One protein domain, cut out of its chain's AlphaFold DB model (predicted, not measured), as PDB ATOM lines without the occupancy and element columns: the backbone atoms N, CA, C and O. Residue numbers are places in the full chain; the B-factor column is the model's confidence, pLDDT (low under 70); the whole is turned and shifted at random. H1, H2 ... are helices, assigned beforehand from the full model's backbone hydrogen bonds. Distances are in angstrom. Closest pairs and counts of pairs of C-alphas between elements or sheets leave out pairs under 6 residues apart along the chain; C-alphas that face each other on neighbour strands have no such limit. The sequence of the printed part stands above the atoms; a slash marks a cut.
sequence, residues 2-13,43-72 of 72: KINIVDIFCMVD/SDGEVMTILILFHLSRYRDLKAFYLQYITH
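Overview. This is residues 2 to 13 and 43 to 72 of the 72 residues of an uncharacterized protein of Porphyromonas cangingivalis (UniProt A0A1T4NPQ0). The longest helix, H2, is in the middle of three; the shorter H1 packs at a slant on its first part, running the opposite way, and after H2 the printed part folds back through a tight turn into H3, which lies on the other side of H2, crosswise to it. H1 and H3 stay apart, with H2 between them. The printed part has 42 residues with three named helices, in the order H1, H2, H3, and no named strand; the class is all helix. It is compact, with a radius of gyration of the C-alphas of 10.1 A, and rounded, spanning 25 by 25 by 17 A.

Arrangement. H1, residues 5 to 13, and H2, residues 44 to 57, touch, and H2 touches H1 with residues 45 to 49 alone. Their closest C-alphas are those of Asp 13 and Gly 45, 4.8 A apart. They run opposite ways at a steep tilt of 39 degrees. H3, residues 62 to 69, and H2 only just touch, with 3 pairs of C-alphas within 8 A; H2 touches H3 with residues 50 to 54 alone. The closest C-alphas are those of Phe 54 and Phe 65, 6.6 A apart. The lines of H2 and H3 stand about perpendicular, at 90 degrees. H1 and H3 are apart. In H1, H2 and H3 every O i to N i+4 pair is within hydrogen-bond range.

Along the chain. H1 begins at C-alpha 5, (252.914, 214.104, 295.185), and measures 12.0 A from first to last C-alpha. H2 begins at C-alpha 44, (239.896, 223.880, 295.411), and measures 19.8 A. H3 measures 10.5 A and ends at C-alpha 69, (256.486, 222.907, 303.187).

Size, cuts and confidence. The two C-alphas farthest apart, those of Cys 10 and Arg 60, are 25.8 A apart. Residues 14 to 42 are not printed, and C-alphas 13 and 43 are 8.7 A apart across this cut. The link from H2 to H3 is tight. The mean pLDDT of the printed part is 91.3; residues 2 and 72 are under 70.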
ATOM      1  N   LYS A   2     256.034 204.391 298.216       65.06
ATOM      2  CA  LYS A   2     256.328 205.824 298.064       65.06
ATOM      3  C   LYS A   2     255.092 206.488 297.472       65.06
ATOM      4  O   LYS A   2     254.615 206.052 296.432       65.06
ATOM      5  N   ILE A   3     254.573 207.491 298.161       76.19
ATOM      6  CA  ILE A   3     253.485 208.322 297.660       76.19
ATOM      7  C   ILE A   3     254.117 209.409 296.790       76.19
ATOM      8  O   ILE A   3     254.985 210.140 297.265       76.19
ATOM      9  N   ASN A   4     253.716 209.487 295.522       89.62
ATOM     10  CA  ASN A   4     254.162 210.530 294.607       89.62
ATOM     11  C   ASN A   4     253.185 211.709 294.667       89.62
ATOM     12  O   ASN A   4     251.993 211.562 294.403       89.62
ATOM     13  N   ILE A   5     253.703 212.880 295.030       88.81
ATOM     14  CA  ILE A   5     252.914 214.104 295.185       88.81
ATOM     15  C   ILE A   5     252.315 214.542 293.846       88.81
ATOM     16  O   ILE A   5     251.181 215.011 293.823       88.81
ATOM     17  N   VAL A   6     253.043 214.344 292.743       92.56
ATOM     18  CA  VAL A   6     252.568 214.694 291.398       92.56
ATOM     19  C   VAL A   6     251.331 213.875 291.048       92.56
ATOM     20  O   VAL A   6     250.333 214.437 290.613       92.56
ATOM     21  N   ASP A   7     251.358 212.572 291.329       92.25
ATOM     22  CA  ASP A   7     250.233 211.685 291.031       92.25
ATOM     23  C   ASP A   7     249.003 212.050 291.876       92.25
ATOM     24  O   ASP A   7     247.889 212.097 291.355       92.25
ATOM     25  N   ILE A   8     249.192 212.374 293.165       92.00
ATOM     26  CA  ILE A   8     248.104 212.885 294.018       92.00
ATOM     27  C   ILE A   8     247.530 214.171 293.437       92.00
ATOM     28  O   ILE A   8     246.314 214.279 293.305       92.00
ATOM     29  N   PHE A   9     248.387 215.135 293.099       92.69
ATOM     30  CA  PHE A   9     247.942 216.422 292.587       92.69
ATOM     31  C   PHE A   9     247.149 216.261 291.286       92.69
ATOM     32  O   PHE A   9     246.054 216.800 291.187       92.69
ATOM     33  N   CYS A  10     247.642 215.464 290.333       94.62
ATOM     34  CA  CYS A  10     246.926 215.188 289.087       94.62
ATOM     35  C   CYS A  10     245.546 214.567 289.342       94.62
ATOM     36  O   CYS A  10     244.550 215.066 288.825       94.62
ATOM     37  N   MET A  11     245.462 213.533 290.189       95.19
ATOM     38  CA  MET A  11     244.179 212.896 290.513       95.19
ATOM     39  C   MET A  11     243.192 213.866 291.177       95.19
ATOM     40  O   MET A  11     242.001 213.852 290.866       95.19
ATOM     41  N   VAL A  12     243.675 214.697 292.103       96.00
ATOM     42  CA  VAL A  12     242.845 215.657 292.844       96.00
ATOM     43  C   VAL A  12     242.385 216.805 291.948       96.00
ATOM     44  O   VAL A  12     241.228 217.211 292.037       96.00
ATOM     45  N   ASP A  13     243.250 217.316 291.076       94.56
ATOM     46  CA  ASP A  13     242.916 218.398 290.149       94.56
ATOM     47  C   ASP A  13     241.870 217.952 289.113       94.56
ATOM     48  O   ASP A  13     240.874 218.648 288.894       94.56
ATOM     49  N   SER A  43     243.103 227.281 293.953       92.19
ATOM     50  CA  SER A  43     242.019 226.416 293.488       92.19
ATOM     51  C   SER A  43     241.597 225.421 294.572       92.19
ATOM     52  O   SER A  43     242.356 225.124 295.497       92.19
ATOM     53  N   ASP A  44     240.387 224.877 294.455       92.06
ATOM     54  CA  ASP A  44     239.896 223.880 295.411       92.06
ATOM     55  C   ASP A  44     240.736 222.590 295.359       92.06
ATOM     56  O   ASP A  44     241.042 222.017 296.405       92.06
ATOM     57  N   GLY A  45     241.224 222.194 294.176       93.88
ATOM     58  CA  GLY A  45     242.162 221.078 294.013       93.88
ATOM     59  C   GLY A  45     243.519 221.302 294.699       93.88
ATOM     60  O   GLY A  45     244.054 220.391 295.340       93.88
ATOM     61  N   GLU A  46     244.064 222.522 294.647       92.62
ATOM     62  CA  GLU A  46     245.286 222.886 295.382       92.62
ATOM     63  C   GLU A  46     245.061 222.799 296.900       92.62
ATOM     64  O   GLU A  46     245.860 222.183 297.610       92.62
ATOM     65  N   VAL A  47     243.942 223.343 297.397       94.19
ATOM     66  CA  VAL A  47     243.566 223.254 298.819       94.19
ATOM     67  C   VAL A  47     243.418 221.792 299.249       94.19
ATOM     68  O   VAL A  47     243.966 221.393 300.278       94.19
ATOM     69  N   MET A  48     242.721 220.973 298.459       95.31
ATOM     70  CA  MET A  48     242.549 219.542 298.723       95.31
ATOM     71  C   MET A  48     243.890 218.810 298.785       95.31
ATOM     72  O   MET A  48     244.119 218.035 299.713       95.31
ATOM     73  N   THR A  49     244.795 219.087 297.846       94.62
ATOM     74  CA  THR A  49     246.128 218.473 297.822       94.62
ATOM     75  C   THR A  49     246.914 218.825 299.083       94.62
ATOM     76  O   THR A  49     247.467 217.935 299.729       94.62
ATOM     77  N   ILE A  50     246.907 220.095 299.499       94.69
ATOM     78  CA  ILE A  50     247.563 220.544 300.737       94.69
ATOM     79  C   ILE A  50     247.004 219.801 301.956       94.69
ATOM     80  O   ILE A  50     247.778 219.359 302.805       94.69
ATOM     81  N   LEU A  51     245.683 219.623 302.041       95.38
ATOM     82  CA  LEU A  51     245.046 218.899 303.144       95.38
ATOM     83  C   LEU A  51     245.416 217.412 303.152       95.38
ATOM     84  O   LEU A  51     245.730 216.865 304.210       95.38
ATOM     85  N   ILE A  52     245.433 216.756 301.990       94.06
ATOM     86  CA  ILE A  52     245.857 215.353 301.872       94.06
ATOM     87  C   ILE A  52     247.309 215.203 302.334       94.06
ATOM     88  O   ILE A  52     247.603 214.349 303.172       94.06
ATOM     89  N   LEU A  53     248.212 216.060 301.850       93.50
ATOM     90  CA  LEU A  53     249.617 216.044 302.258       93.50
ATOM     91  C   LEU A  53     249.777 216.317 303.756       93.50
ATOM     92  O   LEU A  53     250.550 215.625 304.418       93.50
ATOM     93  N   PHE A  54     249.008 217.254 304.314       94.44
ATOM     94  CA  PHE A  54     248.985 217.517 305.750       94.44
ATOM     95  C   PHE A  54     248.615 216.254 306.543       94.44
ATOM     96  O   PHE A  54     249.357 215.857 307.444       94.44
ATOM     97  N   HIS A  55     247.536 215.565 306.166       92.75
ATOM     98  CA  HIS A  55     247.115 214.332 306.837       92.75
ATOM     99  C   HIS A  55     248.146 213.201 306.709       92.75
ATOM    100  O   HIS A  55     248.395 212.487 307.683       92.75
ATOM    101  N   LEU A  56     248.796 213.068 305.549       91.50
ATOM    102  CA  LEU A  56     249.859 212.081 305.330       91.50
ATOM    103  C   LEU A  56     251.145 212.408 306.103       91.50
ATOM    104  O   LEU A  56     251.841 211.500 306.552       91.50
ATOM    105  N   SER A  57     251.446 213.694 306.297       90.56
ATOM    106  CA  SER A  57     252.646 214.166 307.000       90.56
ATOM    107  C   SER A  57     252.596 213.971 308.522       90.56
ATOM    108  O   SER A  57     253.623 214.080 309.189       90.56
ATOM    109  N   ARG A  58     251.410 213.674 309.083       89.69
ATOM    110  CA  ARG A  58     251.159 213.513 310.531       89.69
ATOM    111  C   ARG A  58     251.552 214.739 311.369       89.69
ATOM    112  O   ARG A  58     251.835 214.614 312.563       89.69
ATOM    113  N   TYR A  59     251.551 215.925 310.765       94.31
ATOM    114  CA  TYR A  59     251.694 217.176 311.498       94.31
ATOM    115  C   TYR A  59     250.502 217.385 312.436       94.31
ATOM    116  O   TYR A  59     249.365 217.040 312.123       94.31
ATOM    117  N   ARG A  60     250.768 217.967 313.608       94.06
ATOM    118  CA  ARG A  60     249.722 218.302 314.587       94.06
ATOM    119  C   ARG A  60     248.991 219.599 314.248       94.06
ATOM    120  O   ARG A  60     247.843 219.763 314.635       94.06
ATOM    121  N   ASP A  61     249.669 220.507 313.549       94.88
ATOM    122  CA  ASP A  61     249.185 221.850 313.251       94.88
ATOM    123  C   ASP A  61     249.349 222.167 311.761       94.88
ATOM    124  O   ASP A  61     250.443 222.038 311.200       94.88
ATOM    125  N   LEU A  62     248.247 222.582 311.129       94.88
ATOM    126  CA  LEU A  62     248.211 222.891 309.699       94.88
ATOM    127  C   LEU A  62     249.067 224.118 309.375       94.88
ATOM    128  O   LEU A  62     249.705 224.154 308.326       94.88
ATOM    129  N   LYS A  63     249.122 225.111 310.274       95.62
ATOM    130  CA  LYS A  63     249.907 226.332 310.056       95.62
ATOM    131  C   LYS A  63     251.404 226.020 310.019       95.62
ATOM    132  O   LYS A  63     252.089 226.500 309.120       95.62
ATOM    133  N   ALA A  64     251.903 225.203 310.944       95.56
ATOM    134  CA  ALA A  64     253.290 224.753 310.968       95.56
ATOM    135  C   ALA A  64     253.652 223.973 309.696       95.56
ATOM    136  O   ALA A  64     254.681 224.259 309.089       95.56
ATOM    137  N   PHE A  65     252.788 223.053 309.257       95.94
ATOM    138  CA  PHE A  65     252.970 222.329 307.995       95.94
ATOM    139  C   PHE A  65     253.022 223.278 306.790       95.94
ATOM    140  O   PHE A  65     253.959 223.235 305.995       95.94
ATOM    141  N   TYR A  66     252.044 224.178 306.680       95.00
ATOM    142  CA  TYR A  66     251.935 225.108 305.560       95.00
ATOM    143  C   TYR A  66     253.165 226.021 305.462       95.00
ATOM    144  O   TYR A  66     253.765 226.149 304.393       95.00
ATOM    145  N   LEU A  67     253.590 226.605 306.589       94.94
ATOM    146  CA  LEU A  67     254.763 227.483 306.646       94.94
ATOM    147  C   LEU A  67     256.068 226.761 306.296       94.94
ATOM    148  O   LEU A  67     256.925 227.369 305.669       94.94
ATOM    149  N   GLN A  68     256.217 225.488 306.672       93.19
ATOM    150  CA  GLN A  68     257.454 224.735 306.446       93.19
ATOM    151  C   GLN A  68     257.563 224.109 305.049       93.19
ATOM    152  O   GLN A  68     258.676 223.973 304.552       93.19
ATOM    153  N   TYR A  69     256.448 223.712 304.422       90.06
ATOM    154  CA  TYR A  69     256.486 222.907 303.187       90.06
ATOM    155  C   TYR A  69     255.788 223.531 301.981       90.06
ATOM    156  O   TYR A  69     256.073 223.119 300.863       90.06
ATOM    157  N   ILE A  70     254.869 224.481 302.179       90.44
ATOM    158  CA  ILE A  70     254.046 225.032 301.087       90.44
ATOM    159  C   ILE A  70     254.449 226.463 300.724       90.44
ATOM    160  O   ILE A  70     254.285 226.880 299.586       90.44
ATOM    161  N   THR A  71     254.949 227.239 301.686       85.62
ATOM    162  CA  THR A  71     255.117 228.697 301.523       85.62
ATOM    163  C   THR A  71     256.471 229.113 300.925       85.62
ATOM    164  O   THR A  71     256.788 230.301 300.944       85.62
ATOM    165  N   HIS A  72     257.263 228.157 300.432       59.22
ATOM    166  CA  HIS A  72     258.588 228.384 299.845       59.22
ATOM    167  C   HIS A  72     258.542 228.539 298.326       59.22
ATOM    168  O   HIS A  72     257.745 227.822 297.683       59.22
TER     169      HIS A  72